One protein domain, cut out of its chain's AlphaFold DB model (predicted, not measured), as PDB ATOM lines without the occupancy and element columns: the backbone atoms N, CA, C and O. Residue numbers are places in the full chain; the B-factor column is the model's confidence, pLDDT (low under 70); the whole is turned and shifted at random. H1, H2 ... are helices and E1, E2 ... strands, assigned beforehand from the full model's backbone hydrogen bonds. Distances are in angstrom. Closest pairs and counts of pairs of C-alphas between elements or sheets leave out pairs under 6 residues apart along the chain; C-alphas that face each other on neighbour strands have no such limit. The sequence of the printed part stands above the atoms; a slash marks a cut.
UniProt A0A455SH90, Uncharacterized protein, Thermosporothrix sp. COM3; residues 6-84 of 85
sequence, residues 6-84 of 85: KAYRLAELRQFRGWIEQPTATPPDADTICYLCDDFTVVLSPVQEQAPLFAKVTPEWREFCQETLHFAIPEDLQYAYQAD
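What this domain is: This is residues 6 to 84 of the 85 residues of an uncharacterized protein of Thermosporothrix sp. COM3 (UniProt A0A455SH90). With little regular structure, this is mostly loop gathered round a two-strand ribbon, E1 and E2, with helix H2 to one side and residues 74 to 84, which include H3, sticking out as an arm. The printed part has 79 residues, in order E1 H1 E2 H2 H3, the strands antiparallel. The class is mixed, with 26 residues in named elements; the whole is compact, radius of gyration of the C-alphas 13.0 A, spans 38 by 28 by 21 A.

How they stand to each other: E1, residues 6 to 9, and E2, residues 33 to 37, are antiparallel neighbours at 143 degrees; N 6 and O 36 are 2.8 A apart, within hydrogen-bond range. Residues 35 to 36 of E2 also pair with 42 to 43. H1, residues 10 to 13, is only just apart from H2, residues 59 to 67, at 8.5 A. H3, residues 79 to 82, is apart from H2. Each O i to N i+4 pair in H2 is within range; H1 and H3 are too short for one.

Where its parts are: E1 begins at C-alpha 6 (-1.673, -12.524, -31.907). E2 measures 13.0 A and H2 12.1 A. H3 ends at C-alpha 82 (-15.816, -26.234, -28.936).

The domain as a whole: The farthest C-alphas, Thr 26 and Ala 83, are 38.2 A apart. The printed part has no cut. The links H1 to E2, E2 to H2 and H2 to H3 are long. Residues 83 to 84 have pLDDT under 70.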
ATOM      1  N   LYS A   6      -2.377 -12.986 -30.708       95.00
ATOM      2  CA  LYS A   6      -1.673 -12.524 -31.907       95.00
ATOM      3  C   LYS A   6      -0.757 -11.361 -31.551       95.00
ATOM      4  O   LYS A   6      -1.143 -10.463 -30.803       95.00
ATOM      5  N   ALA A   7       0.464 -11.407 -32.072       95.94
ATOM      6  CA  ALA A   7       1.476 -10.389 -31.839       95.94
ATOM      7  C   ALA A   7       1.227  -9.147 -32.708       95.94
ATOM      8  O   ALA A   7       0.948  -9.273 -33.901       95.94
ATOM      9  N   TYR A   8       1.377  -7.969 -32.112       96.31
ATOM     10  CA  TYR A   8       1.293  -6.659 -32.758       96.31
ATOM     11  C   TYR A   8       2.375  -5.738 -32.198       96.31
ATOM     12  O   TYR A   8       2.810  -5.909 -31.055       96.31
ATOM     13  N   ARG A   9       2.796  -4.729 -32.966       96.56
ATOM     14  CA  ARG A   9       3.648  -3.668 -32.415       96.56
ATOM     15  C   ARG A   9       2.816  -2.758 -31.526       96.56
ATOM     16  O   ARG A   9       1.675  -2.428 -31.853       96.56
ATOM     17  N   LEU A  10       3.401  -2.280 -30.432       95.12
ATOM     18  CA  LEU A  10       2.712  -1.355 -29.537       95.12
ATOM     19  C   LEU A  10       2.271  -0.071 -30.256       95.12
ATOM     20  O   LEU A  10       1.198   0.458 -29.971       95.12
ATOM     21  N   ALA A  11       3.047   0.389 -31.238       96.00
ATOM     22  CA  ALA A  11       2.685   1.496 -32.118       96.00
ATOM     23  C   ALA A  11       1.328   1.293 -32.810       96.00
ATOM     24  O   ALA A  11       0.595   2.258 -32.992       96.00
ATOM     25  N   GLU A  12       0.990   0.061 -33.199       95.88
ATOM     26  CA  GLU A  12      -0.266  -0.270 -33.882       95.88
ATOM     27  C   GLU A  12      -1.444  -0.197 -32.908       95.88
ATOM     28  O   GLU A  12      -2.466   0.410 -33.214       95.88
ATOM     29  N   LEU A  13      -1.259  -0.709 -31.691       94.88
ATOM     30  CA  LEU A  13      -2.265  -0.674 -30.627       94.88
ATOM     31  C   LEU A  13      -2.538   0.760 -30.138       94.88
ATOM     32  O   LEU A  13      -3.690   1.145 -29.939       94.88
ATOM     33  N   ARG A  14      -1.485   1.585 -30.030       94.69
ATOM     34  CA  ARG A  14      -1.558   3.008 -29.648       94.69
ATOM     35  C   ARG A  14      -2.318   3.889 -30.650       94.69
ATOM     36  O   ARG A  14      -2.629   5.029 -30.317       94.69
ATOM     37  N   GLN A  15      -2.639   3.400 -31.854       95.50
ATOM     38  CA  GLN A  15      -3.480   4.142 -32.808       95.50
ATOM     39  C   GLN A  15      -4.948   4.217 -32.362       95.50
ATOM     40  O   GLN A  15      -5.689   5.095 -32.814       95.50
ATOM     41  N   PHE A  16      -5.379   3.341 -31.450       95.81
ATOM     42  CA  PHE A  16      -6.707   3.427 -30.866       95.81
ATOM     43  C   PHE A  16      -6.829   4.673 -29.981       95.81
ATOM     44  O   PHE A  16      -6.127   4.830 -28.986       95.81
ATOM     45  N   ARG A  17      -7.777   5.564 -30.296       91.50
ATOM     46  CA  ARG A  17      -7.949   6.831 -29.557       91.50
ATOM     47  C   ARG A  17      -8.272   6.647 -28.072       91.50
ATOM     48  O   ARG A  17      -7.983   7.536 -27.279       91.50
ATOM     49  N   GLY A  18      -8.895   5.528 -27.704       91.19
ATOM     50  CA  GLY A  18      -9.230   5.192 -26.318       91.19
ATOM     51  C   GLY A  18      -8.130   4.429 -25.576       91.19
ATOM     52  O   GLY A  18      -8.409   3.870 -24.514       91.19
ATOM     53  N   TRP A  19      -6.922   4.346 -26.139       93.19
ATOM     54  CA  TRP A  19      -5.816   3.584 -25.574       93.19
ATOM     55  C   TRP A  19      -5.303   4.215 -24.275       93.19
ATOM     56  O   TRP A  19      -4.896   5.376 -24.244       93.19
ATOM     57  N   ILE A  20      -5.333   3.436 -23.191       89.62
ATOM     58  CA  ILE A  20      -4.869   3.839 -21.859       89.62
ATOM     59  C   ILE A  20      -4.071   2.671 -21.281       89.62
ATOM     60  O   ILE A  20      -4.647   1.674 -20.849       89.62
ATOM     61  N   GLU A  21      -2.748   2.797 -21.296       88.12
ATOM     62  CA  GLU A  21      -1.842   1.773 -20.772       88.12
ATOM     63  C   GLU A  21      -1.894   1.722 -19.253       88.12
ATOM     64  O   GLU A  21      -1.944   2.754 -18.575       88.12
ATOM     65  N   GLN A  22      -1.824   0.510 -18.714       88.31
ATOM     66  CA  GLN A  22      -1.543   0.344 -17.301       88.31
ATOM     67  C   GLN A  22      -0.092   0.746 -17.004       88.31
ATOM     68  O   GLN A  22       0.811   0.430 -17.786       88.31
ATOM     69  N   PRO A  23       0.157   1.432 -15.877       84.19
ATOM     70  CA  PRO A  23       1.505   1.798 -15.480       84.19
ATOM     71  C   PRO A  23       2.345   0.539 -15.254       84.19
ATOM     72  O   PRO A  23       1.944  -0.384 -14.547       84.19
ATOM     73  N   THR A  24       3.536   0.524 -15.842       83.00
ATOM     74  CA  THR A  24       4.532  -0.538 -15.685       83.00
ATOM     75  C   THR A  24       5.852   0.063 -15.208       83.00
ATOM     76  O   THR A  24       6.107   1.251 -15.414       83.00
ATOM     77  N   ALA A  25       6.691  -0.744 -14.558       82.50
ATOM     78  CA  ALA A  25       7.992  -0.304 -14.048       82.50
ATOM     79  C   ALA A  25       8.912   0.213 -15.168       82.50
ATOM     80  O   ALA A  25       9.649   1.175 -14.967       82.50
ATOM     81  N   THR A  26       8.815  -0.397 -16.353       84.12
ATOM     82  CA  THR A  26       9.538   0.017 -17.558       84.12
ATOM     83  C   THR A  26       8.530   0.200 -18.690       84.12
ATOM     84  O   THR A  26       8.014  -0.803 -19.190       84.12
ATOM     85  N   PRO A  27       8.209   1.447 -19.082       86.00
ATOM     86  CA  PRO A  27       7.290   1.710 -20.180       86.00
ATOM     87  C   PRO A  27       7.827   1.120 -21.492       86.00
ATOM     88  O   PRO A  27       8.956   1.443 -21.867       86.00
ATOM     89  N   PRO A  28       7.052   0.278 -22.193       90.44
ATOM     90  CA  PRO A  28       7.450  -0.248 -23.490       90.44
ATOM     91  C   PRO A  28       7.504   0.859 -24.551       90.44
ATOM     92  O   PRO A  28       6.676   1.785 -24.587       90.44
ATOM     93  N   ASP A  29       8.493   0.752 -25.432       92.62
ATOM     94  CA  ASP A  29       8.625   1.604 -26.607       92.62
ATOM     95  C   ASP A  29       7.625   1.207 -27.707       92.62
ATOM     96  O   ASP A  29       6.923   0.200 -27.628       92.62
ATOM     97  N   ALA A  30       7.511   2.040 -28.740       91.88
ATOM     98  CA  ALA A  30       6.529   1.849 -29.803       91.88
ATOM     99  C   ALA A  30       6.782   0.586 -30.655       91.88
ATOM    100  O   ALA A  30       5.835   0.028 -31.210       91.88
ATOM    101  N   ASP A  31       8.025   0.113 -30.735       94.19
ATOM    102  CA  ASP A  31       8.401  -1.081 -31.497       94.19
ATOM    103  C   ASP A  31       8.315  -2.367 -30.660       94.19
ATOM    104  O   ASP A  31       8.435  -3.470 -31.199       94.19
ATOM    105  N   THR A  32       8.034  -2.250 -29.357       94.69
ATOM    106  CA  THR A  32       7.816  -3.393 -28.470       94.69
ATOM    107  C   THR A  32       6.664  -4.259 -28.978       94.69
ATOM    108  O   THR A  32       5.558  -3.779 -29.242       94.69
ATOM    109  N   ILE A  33       6.914  -5.565 -29.074       94.81
ATOM    110  CA  ILE A  33       5.899  -6.549 -29.445       94.81
ATOM    111  C   ILE A  33       5.004  -6.843 -28.243       94.81
ATOM    112  O   ILE A  33       5.477  -7.247 -27.183       94.81
ATOM    113  N   CYS A  34       3.705  -6.656 -28.438       94.75
ATOM    114  CA  CYS A  34       2.654  -6.989 -27.487       94.75
ATOM    115  C   CYS A  34       1.735  -8.053 -28.091       94.75
ATOM    116  O   CYS A  34       1.718  -8.263 -29.304       94.75
ATOM    117  N   TYR A  35       0.934  -8.700 -27.256       95.62
ATOM    118  CA  TYR A  35       0.041  -9.775 -27.666       95.62
ATOM    119  C   TYR A  35      -1.396  -9.399 -27.335       95.62
ATOM    120  O   TYR A  35      -1.722  -9.177 -26.171       95.62
ATOM    121  N   LEU A  36      -2.240  -9.335 -28.362       95.75
ATOM    122  CA  LEU A  36      -3.690  -9.232 -28.226       95.75
ATOM    123  C   LEU A  36      -4.260 -10.644 -28.123       95.75
ATOM    124  O   LEU A  36      -4.066 -11.446 -29.040       95.75
ATOM    125  N   CYS A  37      -4.935 -10.945 -27.023       94.44
ATOM    126  CA  CYS A  37      -5.503 -12.261 -26.763       94.44
ATOM    127  C   CYS A  37      -6.984 -12.353 -27.160       94.44
ATOM    128  O   CYS A  37      -7.613 -11.360 -27.526       94.44
ATOM    129  N   ASP A  38      -7.525 -13.570 -27.149       92.69
ATOM    130  CA  ASP A  38      -8.897 -13.903 -27.559       92.69
ATOM    131  C   ASP A  38     -10.006 -13.196 -26.764       92.69
ATOM    132  O   ASP A  38     -11.107 -12.998 -27.276       92.69
ATOM    133  N   ASP A  39      -9.702 -12.748 -25.552       92.81
ATOM    134  CA  ASP A  39     -10.558 -11.908 -24.717       92.81
ATOM    135  C   ASP A  39     -10.411 -10.401 -25.003       92.81
ATOM    136  O   ASP A  39     -11.014  -9.577 -24.314       92.81
ATOM    137  N   PHE A  40      -9.643 -10.034 -26.034       94.25
ATOM    138  CA  PHE A  40      -9.289  -8.668 -26.427       94.25
ATOM    139  C   PHE A  40      -8.465  -7.893 -25.387       94.25
ATOM    140  O   PHE A  40      -8.382  -6.661 -25.455       94.25
ATOM    141  N   THR A  41      -7.826  -8.583 -24.441       94.69
ATOM    142  CA  THR A  41      -6.815  -7.969 -23.572       94.69
ATOM    143  C   THR A  41      -5.456  -7.932 -24.265       94.69
ATOM    144  O   THR A  41      -5.148  -8.764 -25.118       94.69
ATOM    145  N   VAL A  42      -4.635  -6.941 -23.914       95.19
ATOM    146  CA  VAL A  42      -3.256  -6.840 -24.398       95.19
ATOM    147  C   VAL A  42      -2.299  -7.124 -23.259       95.19
ATOM    148  O   VAL A  42      -2.351  -6.469 -22.217       95.19
ATOM    149  N   VAL A  43      -1.375  -8.050 -23.485       93.81
ATOM    150  CA  VAL A  43      -0.301  -8.428 -22.560       93.81
ATOM    151  C   VAL A  43       1.064  -8.258 -23.237       93.81
ATOM    152  O   VAL A  43       1.160  -8.330 -24.461       93.81
ATOM    153  N   LEU A  44       2.141  -8.053 -22.467       92.62
ATOM    154  CA  LEU A  44       3.502  -8.081 -23.041       92.62
ATOM    155  C   LEU A  44       3.987  -9.514 -23.275       92.62
ATOM    156  O   LEU A  44       4.804  -9.755 -24.157       92.62
ATOM    157  N   SER A  45       3.476 -10.468 -22.497       90.75
ATOM    158  CA  SER A  45       3.829 -11.879 -22.596       90.75
ATOM    159  C   SER A  45       2.618 -12.733 -22.210       90.75
ATOM    160  O   SER A  45       2.125 -12.588 -21.094       90.75
ATOM    161  N   PRO A  46       2.116 -13.616 -23.093       88.12
ATOM    162  CA  PRO A  46       1.005 -14.516 -22.775       88.12
ATOM    163  C   PRO A  46       1.437 -15.725 -21.926       88.12
ATOM    164  O   PRO A  46       0.586 -16.491 -21.481       88.12
ATOM    165  N   VAL A  47       2.749 -15.919 -21.729       86.56
ATOM    166  CA  VAL A  47       3.331 -17.044 -20.973       86.56
ATOM    167  C   VAL A  47       3.712 -16.632 -19.554       86.56
ATOM    168  O   VAL A  47       3.609 -17.434 -18.630       86.56
ATOM    169  N   GLN A  48       4.179 -15.396 -19.373       85.69
ATOM    170  CA  GLN A  48       4.538 -14.885 -18.055       85.69
ATOM    171  C   GLN A  48       3.293 -14.358 -17.345       85.69
ATOM    172  O   GLN A  48       2.486 -13.643 -17.934       85.69
ATOM    173  N   GLU A  49       3.152 -14.679 -16.061       80.94
ATOM    174  CA  GLU A  49       2.085 -14.128 -15.230       80.94
ATOM    175  C   GLU A  49       2.393 -12.665 -14.899       80.94
ATOM    176  O   GLU A  49       3.171 -12.346 -14.001       80.94
ATOM    177  N   GLN A  50       1.791 -11.761 -15.666       83.88
ATOM    178  CA  GLN A  50       1.917 -10.322 -15.499       83.88
ATOM    179  C   GLN A  50       0.569  -9.640 -15.702       83.88
ATOM    180  O   GLN A  50      -0.316 -10.157 -16.386       83.88
ATOM    181  N   ALA A  51       0.420  -8.448 -15.128       89.19
ATOM    182  CA  ALA A  51      -0.756  -7.638 -15.392       89.19
ATOM    183  C   ALA A  51      -0.839  -7.298 -16.897       89.19
ATOM    184  O   ALA A  51       0.195  -7.039 -17.531       89.19
ATOM    185  N   PRO A  52      -2.051  -7.282 -17.479       92.50
ATOM    186  CA  PRO A  52      -2.240  -6.861 -18.858       92.50
ATOM    187  C   PRO A  52      -1.835  -5.398 -19.031       92.50
ATOM    188  O   PRO A  52      -2.143  -4.551 -18.194       92.50
ATOM    189  N   LEU A  53      -1.186  -5.086 -20.149       93.25
ATOM    190  CA  LEU A  53      -0.879  -3.712 -20.541       93.25
ATOM    191  C   LEU A  53      -2.167  -2.917 -20.796       93.25
ATOM    192  O   LEU A  53      -2.237  -1.733 -20.477       93.25
ATOM    193  N   PHE A  54      -3.199  -3.582 -21.324       93.75
ATOM    194  CA  PHE A  54      -4.517  -3.003 -21.559       93.75
ATOM    195  C   PHE A  54      -5.614  -4.046 -21.311       93.75
ATOM    196  O   PHE A  54      -5.618  -5.110 -21.925       93.75
ATOM    197  N   ALA A  55      -6.556  -3.731 -20.418       92.25
ATOM    198  CA  ALA A  55      -7.657  -4.628 -20.034       92.25
ATOM    199  C   ALA A  55      -9.056  -4.055 -20.317       92.25
ATOM    200  O   ALA A  55     -10.068  -4.688 -20.022       92.25
ATOM    201  N   LYS A  56      -9.148  -2.831 -20.850       92.25
ATOM    202  CA  LYS A  56     -10.427  -2.132 -21.009       92.25
ATOM    203  C   LYS A  56     -11.097  -2.507 -22.332       92.25
ATOM    204  O   LYS A  56     -10.991  -1.790 -23.321       92.25
ATOM    205  N   VAL A  57     -11.837  -3.611 -22.336       93.12
ATOM    206  CA  VAL A  57     -12.481  -4.126 -23.551       93.12
ATOM    207  C   VAL A  57     -13.823  -3.430 -23.836       93.12
ATOM    208  O   VAL A  57     -14.887  -3.878 -23.399       93.12
ATOM    209  N   THR A  58     -13.787  -2.334 -24.596       94.56
ATOM    210  CA  THR A  58     -14.991  -1.610 -25.052       94.56
ATOM    211  C   THR A  58     -15.462  -2.082 -26.439       94.56
ATOM    212  O   THR A  58     -14.713  -2.764 -27.143       94.56
ATOM    213  N   PRO A  59     -16.711  -1.790 -26.856       95.50
ATOM    214  CA  PRO A  59     -17.170  -2.069 -28.220       95.50
ATOM    215  C   PRO A  59     -16.287  -1.424 -29.298       95.50
ATOM    216  O   PRO A  59     -15.913  -2.098 -30.250       95.50
ATOM    217  N   GLU A  60     -15.871  -0.173 -29.096       95.81
ATOM    218  CA  GLU A  60     -15.016   0.571 -30.031       95.81
ATOM    219  C   GLU A  60     -13.621  -0.056 -30.140       95.81
ATOM    220  O   GLU A  60     -13.009  -0.055 -31.205       95.81
ATOM    221  N   TRP A  61     -13.112  -0.620 -29.040       96.00
ATOM    222  CA  TRP A  61     -11.856  -1.365 -29.053       96.00
ATOM    223  C   TRP A  61     -11.968  -2.656 -29.867       96.00
ATOM    224  O   TRP A  61     -11.072  -2.963 -30.651       96.00
ATOM    225  N   ARG A  62     -13.070  -3.403 -29.717       94.75
ATOM    226  CA  ARG A  62     -13.315  -4.625 -30.502       94.75
ATOM    227  C   ARG A  62     -13.392  -4.322 -31.994       94.75
ATOM    228  O   ARG A  62     -12.743  -5.012 -32.774       94.75
ATOM    229  N   GLU A  63     -14.113  -3.267 -32.360       96.06
ATOM    230  CA  GLU A  63     -14.201  -2.793 -33.742       96.06
ATOM    231  C   GLU A  63     -12.816  -2.408 -34.280       96.06
ATOM    232  O   GLU A  63     -12.406  -2.905 -35.321       96.06
ATOM    233  N   PHE A  64     -12.028  -1.630 -33.531       96.38
ATOM    234  CA  PHE A  64     -10.651  -1.303 -33.913       96.38
ATOM    235  C   PHE A  64      -9.776  -2.555 -34.110       96.38
ATOM    236  O   PHE A  64      -9.043  -2.660 -35.096       96.38
ATOM    237  N   CYS A  65      -9.871  -3.532 -33.205       95.94
ATOM    238  CA  CYS A  65      -9.138  -4.790 -33.322       95.94
ATOM    239  C   CYS A  65      -9.511  -5.559 -34.593       95.94
ATOM    240  O   CYS A  65      -8.634  -6.105 -35.254       95.94
ATOM    241  N   GLN A  66     -10.793  -5.610 -34.944       94.75
ATOM    242  CA  GLN A  66     -11.278  -6.380 -36.089       94.75
ATOM    243  C   GLN A  66     -11.046  -5.652 -37.420       94.75
ATOM    244  O   GLN A  66     -10.554  -6.256 -38.370       94.75
ATOM    245  N   GLU A  67     -11.326  -4.353 -37.473       95.81
ATOM    246  CA  GLU A  67     -11.293  -3.557 -38.703       95.81
ATOM    247  C   GLU A  67      -9.897  -3.008 -39.020       95.81
ATOM    248  O   GLU A  67      -9.501  -2.963 -40.180       95.81
ATOM    249  N   THR A  68      -9.131  -2.585 -38.002       94.81
ATOM    250  CA  THR A  68      -7.810  -1.954 -38.201       94.81
ATOM    251  C   THR A  68      -6.661  -2.931 -37.985       94.81
ATOM    252  O   THR A  68      -5.731  -2.977 -38.786       94.81
ATOM    253  N   LEU A  69      -6.705  -3.731 -36.913       95.38
ATOM    254  CA  LEU A  69      -5.655  -4.726 -36.645       95.38
ATOM    255  C   LEU A  69      -5.894  -6.053 -37.380       95.38
ATOM    256  O   LEU A  69      -5.015  -6.920 -37.385       95.38
ATOM    257  N   HIS A  70      -7.074  -6.232 -37.986       94.44
ATOM    258  CA  HIS A  70      -7.492  -7.490 -38.608       94.44
ATOM    259  C   HIS A  70      -7.292  -8.683 -37.660       94.44
ATOM    260  O   HIS A  70      -6.739  -9.732 -38.015       94.44
ATOM    261  N   PHE A  71      -7.671  -8.487 -36.396       94.81
ATOM    262  CA  PHE A  71      -7.680  -9.533 -35.392       94.81
ATOM    263  C   PHE A  71      -8.899 -10.425 -35.600       94.81
ATOM    264  O   PHE A  71     -10.040 -10.008 -35.419       94.81
ATOM    265  N   ALA A  72      -8.626 -11.675 -35.948       92.06
ATOM    266  CA  ALA A  72      -9.604 -12.740 -36.026       92.06
ATOM    267  C   ALA A  72      -8.955 -14.023 -35.509       92.06
ATOM    268  O   ALA A  72      -7.760 -14.248 -35.723       92.06
ATOM    269  N   ILE A  73      -9.744 -14.854 -34.832       89.31
ATOM    270  CA  ILE A  73      -9.328 -16.208 -34.473       89.31
ATOM    271  C   ILE A  73      -9.393 -17.042 -35.762       89.31
ATOM    272  O   ILE A  73     -10.463 -17.093 -36.376       89.31
ATOM    273  N   PRO A  74      -8.287 -17.673 -36.195       88.75
ATOM    274  CA  PRO A  74      -8.283 -18.547 -37.365       88.75
ATOM    275  C   PRO A  74      -9.352 -19.639 -37.266       88.75
ATOM    276  O   PRO A  74      -9.570 -20.191 -36.186       88.75
ATOM    277  N   GLU A  75      -9.991 -19.983 -38.387       85.62
ATOM    278  CA  GLU A  75     -11.011 -21.044 -38.438       85.62
ATOM    279  C   GLU A  75     -10.452 -22.384 -37.942       85.62
ATOM    280  O   GLU A  75     -11.073 -23.050 -37.114       85.62
ATOM    281  N   ASP A  76      -9.210 -22.699 -38.319       84.00
ATOM    282  CA  ASP A  76      -8.452 -23.852 -37.829       84.00
ATOM    283  C   ASP A  76      -8.144 -23.814 -36.328       84.00
ATOM    284  O   ASP A  76      -7.515 -24.730 -35.838       84.00
ATOM    285  N   LEU A  77      -8.511 -22.785 -35.566       84.25
ATOM    286  CA  LEU A  77      -8.363 -22.777 -34.104       84.25
ATOM    287  C   LEU A  77      -9.711 -22.777 -33.379       84.25
ATOM    288  O   LEU A  77      -9.750 -22.869 -32.152       84.25
ATOM    289  N   GLN A  78     -10.830 -22.747 -34.107       82.19
ATOM    290  CA  GLN A  78     -12.168 -22.732 -33.508       82.19
ATOM    291  C   GLN A  78     -12.489 -24.023 -32.742       82.19
ATOM    292  O   GLN A  78     -13.203 -23.974 -31.739       82.19
ATOM    293  N   TYR A  79     -11.906 -25.164 -33.132       81.94
ATOM    294  CA  TYR A  79     -12.073 -26.429 -32.404       81.94
ATOM    295  C   TYR A  79     -11.615 -26.328 -30.941       81.94
ATOM    296  O   TYR A  79     -12.190 -26.975 -30.066       81.94
ATOM    297  N   ALA A  80     -10.624 -25.476 -30.644       79.94
ATOM    298  CA  ALA A  80     -10.116 -25.283 -29.289       79.94
ATOM    299  C   ALA A  80     -11.156 -24.625 -28.365       79.94
ATOM    300  O   ALA A  80     -11.020 -24.670 -27.142       79.94
ATOM    301  N   TYR A  81     -12.208 -24.027 -28.930       79.69
ATOM    302  CA  TYR A  81     -13.305 -23.391 -28.203       79.69
ATOM    303  C   TYR A  81     -14.563 -24.263 -28.122       79.69
ATOM    304  O   TYR A  81     -15.389 -24.027 -27.250       79.69
ATOM    305  N   GLN A  82     -14.692 -25.289 -28.968       71.00
ATOM    306  CA  GLN A  82     -15.816 -26.234 -28.936       71.00
ATOM    307  C   GLN A  82     -15.677 -27.300 -27.839       71.00
ATOM    308  O   GLN A  82     -16.679 -27.851 -27.400       71.00
ATOM    309  N   ALA A  83     -14.455 -27.585 -27.379       60.06
ATOM    310  CA  ALA A  83     -14.179 -28.637 -26.396       60.06
ATOM    311  C   ALA A  83     -14.599 -28.312 -24.942       60.06
ATOM    312  O   ALA A  83     -14.470 -29.176 -24.081       60.06
ATOM    313  N   ASP A  84     -15.098 -27.101 -24.672       55.56
ATOM    314  CA  ASP A  84     -15.561 -26.645 -23.346       55.56
ATOM    315  C   ASP A  84     -17.090 -26.392 -23.288       55.56
ATOM    316  O   ASP A  84     -17.565 -25.757 -22.345       55.56
TER     317      ASP A  84